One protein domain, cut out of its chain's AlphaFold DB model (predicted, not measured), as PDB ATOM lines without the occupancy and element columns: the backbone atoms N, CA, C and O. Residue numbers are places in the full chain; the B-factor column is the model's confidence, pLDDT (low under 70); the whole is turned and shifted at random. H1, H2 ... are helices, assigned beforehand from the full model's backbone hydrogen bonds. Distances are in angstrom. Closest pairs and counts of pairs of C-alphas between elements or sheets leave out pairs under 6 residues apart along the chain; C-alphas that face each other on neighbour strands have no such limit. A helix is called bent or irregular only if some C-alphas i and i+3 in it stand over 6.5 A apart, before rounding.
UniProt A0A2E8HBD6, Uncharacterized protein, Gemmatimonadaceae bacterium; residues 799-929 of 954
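This is residues 799 to 929 of the 954 residues of an uncharacterized protein of Gemmatimonadaceae bacterium (UniProt A0A2E8HBD6). What is the main picture? Helices H1, H2 and H3a lie side by side in a row, each running opposite to the one before; the long H4 crosses this row, packing on H3a and slightly on H1. H3b bends off H3a, H5 packs on residues 909 to 913 of H4, and residues 885 to 891 stick out. What is it made of? The 131 printed residues hold five named helices, H1 to H5 in order, and no named strand: all helix, compact with a radius of gyration of the C-alphas of 15.8 A, spanning 51 by 27 by 23 A.

What follows H1? H1, residues 802 to 817, and H2, residues 825 to 840, form a hairpin at a shallow tilt of 30 degrees; their closest C-alphas, of Val 812 and Val 828, are 7.0 A apart. What of H3? Residues 847 to 879, assigned as one helix by hydrogen bonds, are bent, with C-alphas 866 and 869 7.3 A apart, into arms H3a, 847 to 866, and H3b, 869 to 879, at a steep tilt of 60 degrees. H2 and H3a form a hairpin at a shallow tilt of 21 degrees, closest at C-alphas Ala 833 and Ala 857, 4.7 A. What does H4 touch? H4, residues 889 to 916, touches H3a at a steep tilt of 46 degrees, closest at C-alphas Val 860 and Met 907, 6.5 A, and H5, residues 918 to 924, closest at C-alphas Cys 912 and Ala 921, 5.5 A. Every O i to N i+4 pair is within hydrogen-bond range in H1, H2, H3a, H3b and H5, and 22 of 24 in H4.

Where are the ends? C-alpha 802 begins H1 at (-12.056, 43.680, 0.801); C-alpha 924 ends H5 at (-8.405, 28.843, 5.757). How long are the longer elements? H3a measures 28.7 A and H4 37.6 A, with a kink of 33 degrees near residue 896.

Is it continuous? The printed part has no cut, and no link is long. Where is confidence low? Among the 35 residues under pLDDT 70 are 881 to 897.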
ATOM      1  N   PRO A 799     -15.416  35.906   3.029       86.31
ATOM      2  CA  PRO A 799     -15.984  36.752   4.095       86.31
ATOM      3  C   PRO A 799     -14.996  37.740   4.752       86.31
ATOM      4  O   PRO A 799     -15.379  38.686   5.454       86.31
ATOM      5  N   PHE A 800     -13.698  37.512   4.574       87.38
ATOM      6  CA  PHE A 800     -12.619  38.276   5.182       87.38
ATOM      7  C   PHE A 800     -11.949  39.243   4.200       87.38
ATOM      8  O   PHE A 800     -11.208  40.121   4.642       87.38
ATOM      9  N   THR A 801     -12.246  39.169   2.902       84.81
ATOM     10  CA  THR A 801     -11.596  40.022   1.900       84.81
ATOM     11  C   THR A 801     -12.208  41.426   1.815       84.81
ATOM     12  O   THR A 801     -13.232  41.738   2.439       84.81
ATOM     13  N   LYS A 802     -11.547  42.323   1.067       85.12
ATOM     14  CA  LYS A 802     -12.056  43.680   0.801       85.12
ATOM     15  C   LYS A 802     -13.197  43.655  -0.212       85.12
ATOM     16  O   LYS A 802     -14.075  44.510  -0.146       85.12
ATOM     17  N   GLU A 803     -13.185  42.680  -1.111       84.62
ATOM     18  CA  GLU A 803     -14.207  42.446  -2.126       84.62
ATOM     19  C   GLU A 803     -15.530  42.134  -1.441       84.62
ATOM     20  O   GLU A 803     -16.487  42.857  -1.670       84.62
ATOM     21  N   PHE A 804     -15.563  41.194  -0.490       86.19
ATOM     22  CA  PHE A 804     -16.782  40.934   0.277       86.19
ATOM     23  C   PHE A 804     -17.262  42.160   1.050       86.19
ATOM     24  O   PHE A 804     -18.452  42.453   1.053       86.19
ATOM     25  N   ALA A 805     -16.355  42.922   1.671       85.75
ATOM     26  CA  ALA A 805     -16.735  44.156   2.357       85.75
ATOM     27  C   ALA A 805     -17.355  45.189   1.394       85.75
ATOM     28  O   ALA A 805     -18.327  45.851   1.753       85.75
ATOM     29  N   ARG A 806     -16.823  45.307   0.170       86.00
ATOM     30  CA  ARG A 806     -17.355  46.177  -0.889       86.00
ATOM     31  C   ARG A 806     -18.694  45.668  -1.415       86.00
ATOM     32  O   ARG A 806     -19.616  46.460  -1.560       86.00
ATOM     33  N   ASP A 807     -18.805  44.375  -1.691       85.25
ATOM     34  CA  ASP A 807     -20.020  43.752  -2.211       85.25
ATOM     35  C   ASP A 807     -21.143  43.825  -1.162       85.25
ATOM     36  O   ASP A 807     -22.309  44.030  -1.503       85.25
ATOM     37  N   LEU A 808     -20.785  43.741   0.126       83.69
ATOM     38  CA  LEU A 808     -21.689  43.908   1.262       83.69
ATOM     39  C   LEU A 808     -22.144  45.369   1.401       83.69
ATOM     40  O   LEU A 808     -23.345  45.607   1.525       83.69
ATOM     41  N   ASP A 809     -21.219  46.340   1.329       81.56
ATOM     42  CA  ASP A 809     -21.527  47.786   1.314       81.56
ATOM     43  C   ASP A 809     -22.466  48.119   0.148       81.56
ATOM     44  O   ASP A 809     -23.484  48.776   0.336       81.56
ATOM     45  N   GLU A 810     -22.186  47.595  -1.047       83.00
ATOM     46  CA  GLU A 810     -22.987  47.830  -2.248       83.00
ATOM     47  C   GLU A 810     -24.367  47.170  -2.178       83.00
ATOM     48  O   GLU A 810     -25.359  47.746  -2.624       83.00
ATOM     49  N   THR A 811     -24.458  45.964  -1.618       82.00
ATOM     50  CA  THR A 811     -25.737  45.268  -1.426       82.00
ATOM     51  C   THR A 811     -26.608  46.014  -0.430       82.00
ATOM     52  O   THR A 811     -27.770  46.289  -0.723       82.00
ATOM     53  N   VAL A 812     -26.047  46.444   0.702       75.06
ATOM     54  CA  VAL A 812     -26.808  47.227   1.678       75.06
ATOM     55  C   VAL A 812     -27.140  48.615   1.148       75.06
ATOM     56  O   VAL A 812     -28.268  49.056   1.322       75.06
ATOM     57  N   ARG A 813     -26.230  49.284   0.431       75.94
ATOM     58  CA  ARG A 813     -26.505  50.570  -0.224       75.94
ATOM     59  C   ARG A 813     -27.657  50.454  -1.217       75.94
ATOM     60  O   ARG A 813     -28.542  51.301  -1.199       75.94
ATOM     61  N   ARG A 814     -27.676  49.412  -2.057       77.31
ATOM     62  CA  ARG A 814     -28.785  49.146  -2.991       77.31
ATOM     63  C   ARG A 814     -30.098  48.927  -2.254       77.31
ATOM     64  O   ARG A 814     -31.097  49.517  -2.648       77.31
ATOM     65  N   GLN A 815     -30.082  48.152  -1.169       74.06
ATOM     66  CA  GLN A 815     -31.269  47.950  -0.342       74.06
ATOM     67  C   GLN A 815     -31.722  49.270   0.296       74.06
ATOM     68  O   GLN A 815     -32.856  49.667   0.085       74.06
ATOM     69  N   LEU A 816     -30.839  50.035   0.942       68.50
ATOM     70  CA  LEU A 816     -31.150  51.352   1.523       68.50
ATOM     71  C   LEU A 816     -31.682  52.368   0.501       68.50
ATOM     72  O   LEU A 816     -32.581  53.131   0.828       68.50
ATOM     73  N   LEU A 817     -31.162  52.376  -0.728       69.00
ATOM     74  CA  LEU A 817     -31.631  53.266  -1.798       69.00
ATOM     75  C   LEU A 817     -32.948  52.805  -2.433       69.00
ATOM     76  O   LEU A 817     -33.693  53.635  -2.941       69.00
ATOM     77  N   SER A 818     -33.248  51.504  -2.403       67.69
ATOM     78  CA  SER A 818     -34.545  50.971  -2.844       67.69
ATOM     79  C   SER A 818     -35.684  51.251  -1.853       67.69
ATOM     80  O   SER A 818     -36.845  50.977  -2.147       67.69
ATOM     81  N   LEU A 819     -35.359  51.811  -0.684       56.31
ATOM     82  CA  LEU A 819     -36.274  52.015   0.428       56.31
ATOM     83  C   LEU A 819     -36.756  53.460   0.517       56.31
ATOM     84  O   LEU A 819     -36.283  54.245   1.331       56.31
ATOM     85  N   GLU A 820     -37.792  53.767  -0.261       55.41
ATOM     86  CA  GLU A 820     -38.727  54.847   0.073       55.41
ATOM     87  C   GLU A 820     -39.815  54.402   1.082       55.41
ATOM     88  O   GLU A 820     -40.645  55.230   1.444       55.41
ATOM     89  N   SER A 821     -39.845  53.151   1.599       55.03
ATOM     90  CA  SER A 821     -40.807  52.826   2.686       55.03
ATOM     91  C   SER A 821     -40.512  51.764   3.766       55.03
ATOM     92  O   SER A 821     -41.027  52.000   4.847       55.03
ATOM     93  N   ASP A 822     -39.714  50.687   3.640       62.75
ATOM     94  CA  ASP A 822     -39.509  49.773   4.806       62.75
ATOM     95  C   ASP A 822     -38.271  48.853   4.732       62.75
ATOM     96  O   ASP A 822     -38.247  47.878   3.984       62.75
ATOM     97  N   PHE A 823     -37.221  49.133   5.520       65.31
ATOM     98  CA  PHE A 823     -36.044  48.251   5.618       65.31
ATOM     99  C   PHE A 823     -36.442  46.885   6.194       65.31
ATOM    100  O   PHE A 823     -36.877  46.808   7.340       65.31
ATOM    101  N   HIS A 824     -36.271  45.822   5.401       72.88
ATOM    102  CA  HIS A 824     -36.547  44.438   5.788       72.88
ATOM    103  C   HIS A 824     -35.236  43.670   5.990       72.88
ATOM    104  O   HIS A 824     -34.614  43.197   5.035       72.88
ATOM    105  N   GLY A 825     -34.826  43.497   7.244       68.31
ATOM    106  CA  GLY A 825     -33.626  42.749   7.611       68.31
ATOM    107  C   GLY A 825     -33.562  41.308   7.066       68.31
ATOM    108  O   GLY A 825     -32.472  40.900   6.663       68.31
ATOM    109  N   PRO A 826     -34.675  40.551   6.924       80.12
ATOM    110  CA  PRO A 826     -34.650  39.220   6.299       80.12
ATOM    111  C   PRO A 826     -34.198  39.208   4.828       80.12
ATOM    112  O   PRO A 826     -33.546  38.257   4.389       80.12
ATOM    113  N   LEU A 827     -34.487  40.268   4.059       79.00
ATOM    114  CA  LEU A 827     -34.025  40.386   2.667       79.00
ATOM    115  C   LEU A 827     -32.514  40.624   2.605       79.00
ATOM    116  O   LEU A 827     -31.827  40.026   1.778       79.00
ATOM    117  N   VAL A 828     -31.984  41.447   3.515       77.75
ATOM    118  CA  VAL A 828     -30.537  41.677   3.645       77.75
ATOM    119  C   VAL A 828     -29.823  40.394   4.071       77.75
ATOM    120  O   VAL A 828     -28.803  40.047   3.481       77.75
ATOM    121  N   ALA A 829     -30.375  39.648   5.032       79.00
ATOM    122  CA  ALA A 829     -29.832  38.356   5.452       79.00
ATOM    123  C   ALA A 829     -29.804  37.333   4.301       79.00
ATOM    124  O   ALA A 829     -28.783  36.676   4.096       79.00
ATOM    125  N   SER A 830     -30.882  37.253   3.511       82.69
ATOM    126  CA  SER A 830     -30.967  36.372   2.336       82.69
ATOM    127  C   SER A 830     -29.954  36.757   1.252       82.69
ATOM    128  O   SER A 830     -29.246  35.893   0.741       82.69
ATOM    129  N   ALA A 831     -29.811  38.055   0.958       82.62
ATOM    130  CA  ALA A 831     -28.826  38.545  -0.007       82.62
ATOM    131  C   ALA A 831     -27.384  38.259   0.447       82.62
ATOM    132  O   ALA A 831     -26.550  37.859  -0.358       82.62
ATOM    133  N   ILE A 832     -27.085  38.399   1.743       80.38
ATOM    134  CA  ILE A 832     -25.764  38.065   2.304       80.38
ATOM    135  C   ILE A 832     -25.492  36.559   2.217       80.38
ATOM    136  O   ILE A 832     -24.375  36.155   1.899       80.38
ATOM    137  N   ALA A 833     -26.494  35.720   2.475       82.44
ATOM    138  CA  ALA A 833     -26.370  34.270   2.353       82.44
ATOM    139  C   ALA A 833     -26.135  33.829   0.900       82.44
ATOM    140  O   ALA A 833     -25.299  32.960   0.640       82.44
ATOM    141  N   GLU A 834     -26.820  34.464  -0.052       84.12
ATOM    142  CA  GLU A 834     -26.592  34.271  -1.483       84.12
ATOM    143  C   GLU A 834     -25.182  34.720  -1.876       84.12
ATOM    144  O   GLU A 834     -24.454  33.953  -2.500       84.12
ATOM    145  N   MET A 835     -24.737  35.898  -1.428       82.75
ATOM    146  CA  MET A 835     -23.369  36.377  -1.652       82.75
ATOM    147  C   MET A 835     -22.319  35.415  -1.099       82.75
ATOM    148  O   MET A 835     -21.333  35.141  -1.774       82.75
ATOM    149  N   LEU A 836     -22.512  34.893   0.115       79.88
ATOM    150  CA  LEU A 836     -21.621  33.885   0.688       79.88
ATOM    151  C   LEU A 836     -21.643  32.605  -0.148       79.88
ATOM    152  O   LEU A 836     -20.592  32.052  -0.423       79.88
ATOM    153  N   SER A 837     -22.805  32.157  -0.613       80.50
ATOM    154  CA  SER A 837     -22.907  30.953  -1.446       80.50
ATOM    155  C   SER A 837     -22.228  31.126  -2.811       80.50
ATOM    156  O   SER A 837     -21.539  30.218  -3.268       80.50
ATOM    157  N   VAL A 838     -22.375  32.299  -3.438       79.56
ATOM    158  CA  VAL A 838     -21.792  32.633  -4.747       79.56
ATOM    159  C   VAL A 838     -20.294  32.907  -4.635       79.56
ATOM    160  O   VAL A 838     -19.507  32.323  -5.372       79.56
ATOM    161  N   GLY A 839     -19.875  33.752  -3.694       69.38
ATOM    162  CA  GLY A 839     -18.473  34.145  -3.530       69.38
ATOM    163  C   GLY A 839     -17.578  33.049  -2.947       69.38
ATOM    164  O   GLY A 839     -16.367  33.083  -3.136       69.38
ATOM    165  N   VAL A 840     -18.162  32.047  -2.280       72.56
ATOM    166  CA  VAL A 840     -17.458  30.835  -1.823       72.56
ATOM    167  C   VAL A 840     -17.527  29.716  -2.890       72.56
ATOM    168  O   VAL A 840     -16.713  28.789  -2.881       72.56
ATOM    169  N   GLY A 841     -18.480  29.798  -3.826       59.72
ATOM    170  CA  GLY A 841     -18.910  28.735  -4.738       59.72
ATOM    171  C   GLY A 841     -18.182  28.649  -6.082       59.72
ATOM    172  O   GLY A 841     -18.829  28.656  -7.125       59.72
ATOM    173  N   ALA A 842     -16.858  28.486  -6.076       56.22
ATOM    174  CA  ALA A 842     -16.121  28.019  -7.254       56.22
ATOM    175  C   ALA A 842     -16.058  26.477  -7.264       56.22
ATOM    176  O   ALA A 842     -15.448  25.886  -6.376       56.22
ATOM    177  N   GLU A 843     -16.715  25.839  -8.241       78.50
ATOM    178  CA  GLU A 843     -16.550  24.441  -8.705       78.50
ATOM    179  C   GLU A 843     -16.082  23.395  -7.666       78.50
ATOM    180  O   GLU A 843     -15.160  22.630  -7.931       78.50
ATOM    181  N   LEU A 844     -16.651  23.347  -6.455       87.06
ATOM    182  CA  LEU A 844     -16.238  22.381  -5.423       87.06
ATOM    183  C   LEU A 844     -16.571  20.946  -5.862       87.06
ATOM    184  O   LEU A 844     -17.723  20.621  -6.138       87.06
ATOM    185  N   VAL A 845     -15.553  20.087  -5.900       89.69
ATOM    186  CA  VAL A 845     -15.625  18.680  -6.309       89.69
ATOM    187  C   VAL A 845     -15.849  17.779  -5.091       89.69
ATOM    188  O   VAL A 845     -16.474  16.723  -5.205       89.69
ATOM    189  N   VAL A 846     -15.371  18.169  -3.901       90.25
ATOM    190  CA  VAL A 846     -15.602  17.398  -2.672       90.25
ATOM    191  C   VAL A 846     -16.978  17.741  -2.098       90.25
ATOM    192  O   VAL A 846     -17.197  18.828  -1.572       90.25
ATOM    193  N   GLU A 847     -17.898  16.774  -2.114       92.00
ATOM    194  CA  GLU A 847     -19.286  16.931  -1.643       92.00
ATOM    195  C   GLU A 847     -19.393  17.519  -0.219       92.00
ATOM    196  O   GLU A 847     -20.281  18.320   0.078       92.00
ATOM    197  N   GLN A 848     -18.474  17.149   0.680       92.56
ATOM    198  CA  GLN A 848     -18.427  17.679   2.046       92.56
ATOM    199  C   GLN A 848     -18.146  19.187   2.082       92.56
ATOM    200  O   GLN A 848     -18.644  19.863   2.978       92.56
ATOM    201  N   ASN A 849     -17.398  19.726   1.117       90.50
ATOM    202  CA  ASN A 849     -17.170  21.164   1.009       90.50
ATOM    203  C   ASN A 849     -18.419  21.896   0.540       90.50
ATOM    204  O   ASN A 849     -18.785  22.896   1.146       90.50
ATOM    205  N   THR A 850     -19.136  21.364  -0.449       89.81
ATOM    206  CA  THR A 850     -20.424  21.931  -0.872       89.81
ATOM    207  C   THR A 850     -21.406  22.001   0.301       89.81
ATOM    208  O   THR A 850     -22.029  23.035   0.535       89.81
ATOM    209  N   LYS A 851     -21.483  20.931   1.106       91.31
ATOM    210  CA  LYS A 851     -22.300  20.888   2.331       91.31
ATOM    211  C   LYS A 851     -21.826  21.882   3.394       91.31
ATOM    212  O   LYS A 851     -22.658  22.549   4.004       91.31
ATOM    213  N   LEU A 852     -20.514  22.001   3.605       89.19
ATOM    214  CA  LEU A 852     -19.929  22.947   4.558       89.19
ATOM    215  C   LEU A 852     -20.307  24.390   4.205       89.19
ATOM    216  O   LEU A 852     -20.752  25.131   5.078       89.19
ATOM    217  N   VAL A 853     -20.153  24.767   2.935       87.62
ATOM    218  CA  VAL A 853     -20.427  26.118   2.429       87.62
ATOM    219  C   VAL A 853     -21.916  26.444   2.493       87.62
ATOM    220  O   VAL A 853     -22.283  27.500   3.003       87.62
ATOM    221  N   ALA A 854     -22.775  25.518   2.062       89.31
ATOM    222  CA  ALA A 854     -24.222  25.681   2.182       89.31
ATOM    223  C   ALA A 854     -24.655  25.834   3.651       89.31
ATOM    224  O   ALA A 854     -25.466  26.697   3.978       89.31
ATOM    225  N   GLY A 855     -24.070  25.038   4.553       90.56
ATOM    226  CA  GLY A 855     -24.329  25.142   5.987       90.56
ATOM    227  C   GLY A 855     -23.832  26.453   6.602       90.56
ATOM    228  O   GLY A 855     -24.521  27.013   7.450       90.56
ATOM    229  N   LEU A 856     -22.693  26.988   6.142       88.56
ATOM    230  CA  LEU A 856     -22.194  28.305   6.552       88.56
ATOM    231  C   LEU A 856     -23.155  29.419   6.123       88.56
ATOM    232  O   LEU A 856     -23.524  30.253   6.948       88.56
ATOM    233  N   ALA A 857     -23.564  29.424   4.852       87.88
ATOM    234  CA  ALA A 857     -24.494  30.416   4.324       87.88
ATOM    235  C   ALA A 857     -25.829  30.378   5.077       87.88
ATOM    236  O   ALA A 857     -26.294  31.413   5.551       87.88
ATOM    237  N   TRP A 858     -26.383  29.180   5.283       92.12
ATOM    238  CA  TRP A 858     -27.602  28.981   6.063       92.12
ATOM    239  C   TRP A 858     -27.447  29.453   7.516       92.12
ATOM    240  O   TRP A 858     -28.301  30.173   8.028       92.12
ATOM    241  N   TYR A 859     -26.341  29.111   8.180       90.00
ATOM    242  CA  TYR A 859     -26.086  29.516   9.564       90.00
ATOM    243  C   TYR A 859     -25.976  31.040   9.713       90.00
ATOM    244  O   TYR A 859     -26.559  31.618  10.635       90.00
ATOM    245  N   VAL A 860     -25.256  31.700   8.798       86.62
ATOM    246  CA  VAL A 860     -25.144  33.164   8.770       86.62
ATOM    247  C   VAL A 860     -26.505  33.795   8.498       86.62
ATOM    248  O   VAL A 860     -26.861  34.743   9.192       86.62
ATOM    249  N   GLN A 861     -27.285  33.250   7.563       89.38
ATOM    250  CA  GLN A 861     -28.634  33.726   7.272       89.38
ATOM    251  C   GLN A 861     -29.515  33.709   8.524       89.38
ATOM    252  O   GLN A 861     -30.030  34.749   8.918       89.38
ATOM    253  N   GLN A 862     -29.636  32.552   9.182       89.94
ATOM    254  CA  GLN A 862     -30.483  32.385  10.368       89.94
ATOM    255  C   GLN A 862     -30.054  33.302  11.517       89.94
ATOM    256  O   GLN A 862     -30.881  33.878  12.222       89.94
ATOM    257  N   SER A 863     -28.747  33.472  11.691       87.00
ATOM    258  CA  SER A 863     -28.210  34.333  12.741       87.00
ATOM    259  C   SER A 863     -28.421  35.821  12.437       87.00
ATOM    260  O   SER A 863     -28.706  36.596  13.346       87.00
ATOM    261  N   LEU A 864     -28.327  36.234  11.168       83.81
ATOM    262  CA  LEU A 864     -28.643  37.601  10.746       83.81
ATOM    263  C   LEU A 864     -30.144  37.889  10.791       83.81
ATOM    264  O   LEU A 864     -30.519  38.990  11.170       83.81
ATOM    265  N   GLU A 865     -30.998  36.921  10.460       86.38
ATOM    266  CA  GLU A 865     -32.453  37.027  10.627       86.38
ATOM    267  C   GLU A 865     -32.826  37.226  12.103       86.38
ATOM    268  O   GLU A 865     -33.686  38.047  12.415       86.38
ATOM    269  N   ALA A 866     -32.130  36.559  13.027       85.06
ATOM    270  CA  ALA A 866     -32.312  36.782  14.462       85.06
ATOM    271  C   ALA A 866     -31.851  38.183  14.921       85.06
ATOM    272  O   ALA A 866     -32.430  38.744  15.849       85.06
ATOM    273  N   LEU A 867     -30.838  38.759  14.262       80.44
ATOM    274  CA  LEU A 867     -30.329  40.116  14.515       80.44
ATOM    275  C   LEU A 867     -31.059  41.203  13.706       80.44
ATOM    276  O   LEU A 867     -30.844  42.395  13.942       80.44
ATOM    277  N   ALA A 868     -31.925  40.814  12.765       79.12
ATOM    278  CA  ALA A 868     -32.627  41.719  11.863       79.12
ATOM    279  C   ALA A 868     -33.385  42.836  12.598       79.12
ATOM    280  O   ALA A 868     -33.226  43.982  12.183       79.12
ATOM    281  N   PRO A 869     -34.107  42.585  13.712       80.94
ATOM    282  CA  PRO A 869     -34.814  43.646  14.431       80.94
ATOM    283  C   PRO A 869     -33.881  44.723  15.008       80.94
ATOM    284  O   PRO A 869     -34.226  45.904  15.027       80.94
ATOM    285  N   GLU A 870     -32.684  44.342  15.463       76.19
ATOM    286  CA  GLU A 870     -31.693  45.283  16.003       76.19
ATOM    287  C   GLU A 870     -31.013  46.082  14.886       76.19
ATOM    288  O   GLU A 870     -30.816  47.293  15.015       76.19
ATOM    289  N   ALA A 871     -30.700  45.426  13.765       70.69
ATOM    290  CA  ALA A 871     -30.172  46.084  12.573       70.69
ATOM    291  C   ALA A 871     -31.197  47.058  11.965       70.69
ATOM    292  O   ALA A 871     -30.841  48.177  11.600       70.69
ATOM    293  N   GLU A 872     -32.473  46.665  11.922       73.44
ATOM    294  CA  GLU A 872     -33.606  47.504  11.527       73.44
ATOM    295  C   GLU A 872     -33.757  48.714  12.451       73.44
ATOM    296  O   GLU A 872     -33.885  49.841  11.971       73.44
ATOM    297  N   ALA A 873     -33.692  48.518  13.771       76.12
ATOM    298  CA  ALA A 873     -33.757  49.608  14.740       76.12
ATOM    299  C   ALA A 873     -32.586  50.593  14.582       76.12
ATOM    300  O   ALA A 873     -32.800  51.807  14.578       76.12
ATOM    301  N   GLY A 874     -31.364  50.088  14.386       72.12
ATOM    302  CA  GLY A 874     -30.182  50.910  14.122       72.12
ATOM    303  C   GLY A 874     -30.277  51.683  12.803       72.12
ATOM    304  O   GLY A 874     -29.977  52.877  12.767       72.12
ATOM    305  N   ALA A 875     -30.759  51.039  11.735       68.69
ATOM    306  CA  ALA A 875     -30.978  51.670  10.434       68.69
ATOM    307  C   ALA A 875     -32.062  52.756  10.498       68.69
ATOM    308  O   ALA A 875     -31.872  53.837   9.947       68.69
ATOM    309  N   ARG A 876     -33.158  52.514  11.229       72.62
ATOM    310  CA  ARG A 876     -34.234  53.494  11.463       72.62
ATOM    311  C   ARG A 876     -33.773  54.675  12.317       72.62
ATOM    312  O   ARG A 876     -34.100  55.822  12.025       72.62
ATOM    313  N   GLN A 877     -32.985  54.417  13.361       72.81
ATOM    314  CA  GLN A 877     -32.377  55.471  14.177       72.81
ATOM    315  C   GLN A 877     -31.403  56.326  13.355       72.81
ATOM    316  O   GLN A 877     -31.290  57.531  13.581       72.81
ATOM    317  N   TRP A 878     -30.712  55.711  12.394       66.06
ATOM    318  CA  TRP A 878     -29.828  56.398  11.460       66.06
ATOM    319  C   TRP A 878     -30.597  57.232  10.428       66.06
ATOM    320  O   TRP A 878     -30.296  58.413  10.269       66.06
ATOM    321  N   SER A 879     -31.627  56.668   9.789       65.44
ATOM    322  CA  SER A 879     -32.462  57.380   8.810       65.44
ATOM    323  C   SER A 879     -33.240  58.547   9.427       65.44
ATOM    324  O   SER A 879     -33.611  59.478   8.723       65.44
ATOM    325  N   ALA A 880     -33.474  58.510  10.742       71.00
ATOM    326  CA  ALA A 880     -34.107  59.581  11.504       71.00
ATOM    327  C   ALA A 880     -33.169  60.762  11.846       71.00
ATOM    328  O   ALA A 880     -33.626  61.740  12.441       71.00
ATOM    329  N   GLN A 881     -31.871  60.710  11.510       69.69
ATOM    330  CA  GLN A 881     -30.975  61.853  11.717       69.69
ATOM    331  C   GLN A 881     -31.247  62.960  10.679       69.69
ATOM    332  O   GLN A 881     -31.487  62.638   9.518       69.69
ATOM    333  N   PRO A 882     -31.196  64.259  11.054       60.75
ATOM    334  CA  PRO A 882     -31.773  65.357  10.259       60.75
ATOM    335  C   PRO A 882     -31.143  65.592   8.885       60.75
ATOM    336  O   PRO A 882     -31.702  66.336   8.086       60.75
ATOM    337  N   ASP A 883     -29.981  64.999   8.621       64.12
ATOM    338  CA  ASP A 883     -29.318  65.102   7.332       64.12
ATOM    339  C   ASP A 883     -28.391  63.893   7.095       64.12
ATOM    340  O   ASP A 883     -27.191  63.927   7.398       64.12
ATOM    341  N   PRO A 884     -28.938  62.783   6.568       55.28
ATOM    342  CA  PRO A 884     -28.160  61.596   6.222       55.28
ATOM    343  C   PRO A 884     -27.091  61.881   5.155       55.28
ATOM    344  O   PRO A 884     -26.153  61.099   5.012       55.28
ATOM    345  N   GLN A 885     -27.220  62.990   4.409       56.12
ATOM    346  CA  GLN A 885     -26.328  63.360   3.310       56.12
ATOM    347  C   GLN A 885     -25.104  64.175   3.764       56.12
ATOM    348  O   GLN A 885     -24.096  64.169   3.058       56.12
ATOM    349  N   THR A 886     -25.135  64.836   4.932       57.25
ATOM    350  CA  THR A 886     -23.986  65.618   5.445       57.25
ATOM    351  C   THR A 886     -23.102  64.890   6.450       57.25
ATOM    352  O   THR A 886     -21.996  65.349   6.751       57.25
ATOM    353  N   LEU A 887     -23.517  63.722   6.944       56.56
ATOM    354  CA  LEU A 887     -22.634  62.867   7.729       56.56
ATOM    355  C   LEU A 887     -21.542  62.263   6.833       56.56
ATOM    356  O   LEU A 887     -21.847  61.712   5.776       56.56
ATOM    357  N   PRO A 888     -20.259  62.302   7.241       60.91
ATOM    358  CA  PRO A 888     -19.195  61.732   6.430       60.91
ATOM    359  C   PRO A 888     -19.480  60.250   6.160       60.91
ATOM    360  O   PRO A 888     -19.609  59.474   7.107       60.91
ATOM    361  N   LEU A 889     -19.511  59.841   4.886       60.62
ATOM    362  CA  LEU A 889     -19.627  58.444   4.426       60.62
ATOM    363  C   LEU A 889     -18.718  57.477   5.218       60.62
ATOM    364  O   LEU A 889     -19.045  56.313   5.434       60.62
ATOM    365  N   ALA A 890     -17.585  57.985   5.709       59.41
ATOM    366  CA  ALA A 890     -16.664  57.283   6.593       59.41
ATOM    367  C   ALA A 890     -17.292  56.819   7.927       59.41
ATOM    368  O   ALA A 890     -17.003  55.714   8.381       59.41
ATOM    369  N   ARG A 891     -18.162  57.623   8.553       67.69
ATOM    370  CA  ARG A 891     -18.829  57.276   9.820       67.69
ATOM    371  C   ARG A 891     -19.902  56.209   9.614       67.69
ATOM    372  O   ARG A 891     -19.971  55.276  10.409       67.69
ATOM    373  N   TYR A 892     -20.657  56.304   8.517       67.06
ATOM    374  CA  TYR A 892     -21.592  55.261   8.083       67.06
ATOM    375  C   TYR A 892     -20.862  53.928   7.870       67.06
ATOM    376  O   TYR A 892     -21.190  52.939   8.516       67.06
ATOM    377  N   ARG A 893     -19.790  53.922   7.064       65.31
ATOM    378  CA  ARG A 893     -18.984  52.717   6.802       65.31
ATOM    379  C   ARG A 893     -18.398  52.095   8.071       65.31
ATOM    380  O   ARG A 893     -18.324  50.871   8.166       65.31
ATOM    381  N   SER A 894     -17.999  52.917   9.042       66.69
ATOM    382  CA  SER A 894     -17.471  52.453  10.331       66.69
ATOM    383  C   SER A 894     -18.535  51.754  11.186       66.69
ATOM    384  O   SER A 894     -18.278  50.667  11.699       66.69
ATOM    385  N   GLU A 895     -19.720  52.347  11.342       69.12
ATOM    386  CA  GLU A 895     -20.815  51.739  12.118       69.12
ATOM    387  C   GLU A 895     -21.396  50.509  11.414       69.12
ATOM    388  O   GLU A 895     -21.652  49.484  12.041       69.12
ATOM    389  N   PHE A 896     -21.499  50.563  10.088       67.50
ATOM    390  CA  PHE A 896     -21.931  49.452   9.252       67.50
ATOM    391  C   PHE A 896     -20.993  48.236   9.346       67.50
ATOM    392  O   PHE A 896     -21.430  47.110   9.597       67.50
ATOM    393  N   SER A 897     -19.680  48.467   9.228       67.19
ATOM    394  CA  SER A 897     -18.671  47.414   9.398       67.19
ATOM    395  C   SER A 897     -18.724  46.794  10.798       67.19
ATOM    396  O   SER A 897     -18.498  45.594  10.955       67.19
ATOM    397  N   ARG A 898     -19.051  47.596  11.822       75.81
ATOM    398  CA  ARG A 898     -19.211  47.126  13.204       75.81
ATOM    399  C   ARG A 898     -20.441  46.229  13.372       75.81
ATOM    400  O   ARG A 898     -20.341  45.230  14.076       75.81
ATOM    401  N   LEU A 899     -21.566  46.570  12.739       75.31
ATOM    402  CA  LEU A 899     -22.852  45.892  12.944       75.31
ATOM    403  C   LEU A 899     -23.042  44.619  12.110       75.31
ATOM    404  O   LEU A 899     -23.702  43.705  12.586       75.31
ATOM    405  N   LEU A 900     -22.477  44.530  10.902       80.44
ATOM    406  CA  LEU A 900     -22.671  43.355  10.035       80.44
ATOM    407  C   LEU A 900     -21.376  42.596   9.756       80.44
ATOM    408  O   LEU A 900     -21.304  41.392   9.997       80.44
ATOM    409  N   LEU A 901     -20.328  43.279   9.290       83.69
ATOM    410  CA  LEU A 901     -19.093  42.607   8.872       83.69
ATOM    411  C   LEU A 901     -18.394  41.898  10.045       83.69
ATOM    412  O   LEU A 901     -17.944  40.762   9.897       83.69
ATOM    413  N   GLY A 902     -18.332  42.544  11.215       84.25
ATOM    414  CA  GLY A 902     -17.800  41.950  12.445       84.25
ATOM    415  C   GLY A 902     -18.533  40.662  12.851       84.25
ATOM    416  O   GLY A 902     -17.889  39.613  12.938       84.25
ATOM    417  N   PRO A 903     -19.865  40.700  13.049       88.25
ATOM    418  CA  PRO A 903     -20.657  39.511  13.354       88.25
ATOM    419  C   PRO A 903     -20.573  38.417  12.291       88.25
ATOM    420  O   PRO A 903     -20.373  37.264  12.655       88.25
ATOM    421  N   ILE A 904     -20.645  38.739  10.993       87.19
ATOM    422  CA  ILE A 904     -20.524  37.736   9.916       87.19
ATOM    423  C   ILE A 904     -19.190  36.999  10.014       87.19
ATOM    424  O   ILE A 904     -19.159  35.769   9.993       87.19
ATOM    425  N   ARG A 905     -18.086  37.732  10.194       91.12
ATOM    426  CA  ARG A 905     -16.756  37.135  10.371       91.12
ATOM    427  C   ARG A 905     -16.671  36.289  11.637       91.12
ATOM    428  O   ARG A 905     -16.084  35.209  11.598       91.12
ATOM    429  N   ALA A 906     -17.274  36.731  12.740       89.12
ATOM    430  CA  ALA A 906     -17.318  35.967  13.985       89.12
ATOM    431  C   ALA A 906     -18.139  34.673  13.842       89.12
ATOM    432  O   ALA A 906     -17.701  33.616  14.293       89.12
ATOM    433  N   MET A 907     -19.286  34.732  13.165       90.62
ATOM    434  CA  MET A 907     -20.157  33.586  12.897       90.62
ATOM    435  C   MET A 907     -19.497  32.585  11.953       90.62
ATOM    436  O   MET A 907     -19.488  31.391  12.249       90.62
ATOM    437  N   ALA A 908     -18.879  33.070  10.873       88.94
ATOM    438  CA  ALA A 908     -18.091  32.242   9.972       88.94
ATOM    439  C   ALA A 908     -16.927  31.573  10.711       88.94
ATOM    440  O   ALA A 908     -16.738  30.365  10.598       88.94
ATOM    441  N   THR A 909     -16.213  32.329  11.551       91.38
ATOM    442  CA  THR A 909     -15.127  31.795  12.380       91.38
ATOM    443  C   THR A 909     -15.626  30.706  13.323       91.38
ATOM    444  O   THR A 909     -15.032  29.634  13.390       91.38
ATOM    445  N   TRP A 910     -16.731  30.944  14.033       93.88
ATOM    446  CA  TRP A 910     -17.310  29.968  14.955       93.88
ATOM    447  C   TRP A 910     -17.734  28.684  14.238       93.88
ATOM    448  O   TRP A 910     -17.365  27.590  14.670       93.88
ATOM    449  N   TYR A 911     -18.454  28.815  13.122       92.50
ATOM    450  CA  TYR A 911     -18.935  27.677  12.345       92.50
ATOM    451  C   TYR A 911     -17.766  26.858  11.783       92.50
ATOM    452  O   TYR A 911     -17.688  25.650  12.004       92.50
ATOM    453  N   CYS A 912     -16.789  27.513  11.150       91.50
ATOM    454  CA  CYS A 912     -15.601  26.845  10.623       91.50
ATOM    455  C   CYS A 912     -14.760  26.194  11.733       91.50
ATOM    456  O   CYS A 912     -14.271  25.082  11.548       91.50
ATOM    457  N   ASN A 913     -14.626  26.829  12.902       92.94
ATOM    458  CA  ASN A 913     -13.940  26.231  14.050       92.94
ATOM    459  C   ASN A 913     -14.633  24.951  14.524       92.94
ATOM    460  O   ASN A 913     -13.945  23.997  14.891       92.94
ATOM    461  N   ARG A 914     -15.972  24.919  14.509       94.38
ATOM    462  CA  ARG A 914     -16.761  23.744  14.893       94.38
ATOM    463  C   ARG A 914     -16.580  22.593  13.906       94.38
ATOM    464  O   ARG A 914     -16.357  21.466  14.332       94.38
ATOM    465  N   GLU A 915     -16.660  22.878  12.609       93.44
ATOM    466  CA  GLU A 915     -16.657  21.843  11.568       93.44
ATOM    467  C   GLU A 915     -15.244  21.356  11.201       93.44
ATOM    468  O   GLU A 915     -15.027  20.170  10.948       93.44
ATOM    469  N   LEU A 916     -14.251  22.252  11.181       92.06
ATOM    470  CA  LEU A 916     -12.893  21.944  10.713       92.06
ATOM    471  C   LEU A 916     -11.860  21.871  11.844       92.06
ATOM    472  O   LEU A 916     -10.794  21.281  11.657       92.06
ATOM    473  N   GLY A 917     -12.177  22.402  13.024       94.31
ATOM    474  CA  GLY A 917     -11.229  22.610  14.115       94.31
ATOM    475  C   GLY A 917     -10.512  23.956  13.993       94.31
ATOM    476  O   GLY A 917     -10.170  24.405  12.898       94.31
ATOM    477  N   ALA A 918     -10.256  24.595  15.138       91.56
ATOM    478  CA  ALA A 918      -9.799  25.985  15.198       91.56
ATOM    479  C   ALA A 918      -8.491  26.258  14.434       91.56
ATOM    480  O   ALA A 918      -8.402  27.243  13.709       91.56
ATOM    481  N   ALA A 919      -7.491  25.375  14.542       88.69
ATOM    482  CA  ALA A 919      -6.203  25.562  13.867       88.69
ATOM    483  C   ALA A 919      -6.328  25.519  12.331       88.69
ATOM    484  O   ALA A 919      -5.759  26.353  11.632       88.69
ATOM    485  N   VAL A 920      -7.110  24.575  11.797       90.44
ATOM    486  CA  VAL A 920      -7.330  24.442  10.348       90.44
ATOM    487  C   VAL A 920      -8.160  25.613   9.826       90.44
ATOM    488  O   VAL A 920      -7.767  26.249   8.847       90.44
ATOM    489  N   ALA A 921      -9.263  25.933  10.508       90.31
ATOM    490  CA  ALA A 921     -10.124  27.059  10.166       90.31
ATOM    491  C   ALA A 921      -9.341  28.378  10.142       90.31
ATOM    492  O   ALA A 921      -9.452  29.124   9.171       90.31
ATOM    493  N   ALA A 922      -8.490  28.626  11.145       88.94
ATOM    494  CA  ALA A 922      -7.644  29.815  11.197       88.94
ATOM    495  C   ALA A 922      -6.814  29.982   9.916       88.94
ATOM    496  O   ALA A 922      -6.832  31.062   9.337       88.94
ATOM    497  N   THR A 923      -6.175  28.917   9.412       85.88
ATOM    498  CA  THR A 923      -5.398  28.987   8.155       85.88
ATOM    499  C   THR A 923      -6.233  29.159   6.887       85.88
ATOM    500  O   THR A 923      -5.731  29.655   5.884       85.88
ATOM    501  N   LEU A 924      -7.497  28.734   6.903       85.94
ATOM    502  CA  LEU A 924      -8.405  28.843   5.757       85.94
ATOM    503  C   LEU A 924      -9.036  30.234   5.629       85.94
ATOM    504  O   LEU A 924      -9.461  30.606   4.539       85.94
ATOM    505  N   MET A 925      -9.094  30.986   6.727       87.06
ATOM    506  CA  MET A 925      -9.760  32.291   6.810       87.06
ATOM    507  C   MET A 925      -8.780  33.475   6.811       87.06
ATOM    508  O   MET A 925      -9.208  34.622   6.937       87.06
ATOM    509  N   THR A 926      -7.468  33.237   6.679       82.50
ATOM    510  CA  THR A 926      -6.478  34.324   6.620       82.50
ATOM    511  C   THR A 926      -6.638  35.141   5.338       82.50
ATOM    512  O   THR A 926      -6.725  34.582   4.244       82.50
ATOM    513  N   THR A 927      -6.632  36.469   5.466       69.44
ATOM    514  CA  THR A 927      -6.712  37.411   4.332       69.44
ATOM    515  C   THR A 927      -5.404  37.575   3.577       69.44
ATOM    516  O   THR A 927      -5.405  38.112   2.473       69.44
ATOM    517  N   ASP A 928      -4.298  37.147   4.181       65.19
ATOM    518  CA  ASP A 928      -2.990  37.161   3.549       65.19
ATOM    519  C   ASP A 928      -2.961  36.015   2.542       65.19
ATOM    520  O   ASP A 928      -2.654  34.865   2.866       65.19
ATOM    521  N   GLU A 929      -3.375  36.310   1.315       56.72
ATOM    522  CA  GLU A 929      -3.028  35.472   0.183       56.72
ATOM    523  C   GLU A 929      -1.504  35.346   0.142       56.72
ATOM    524  O   GLU A 929      -0.832  36.369  -0.005       56.72
TER     525      GLU A 929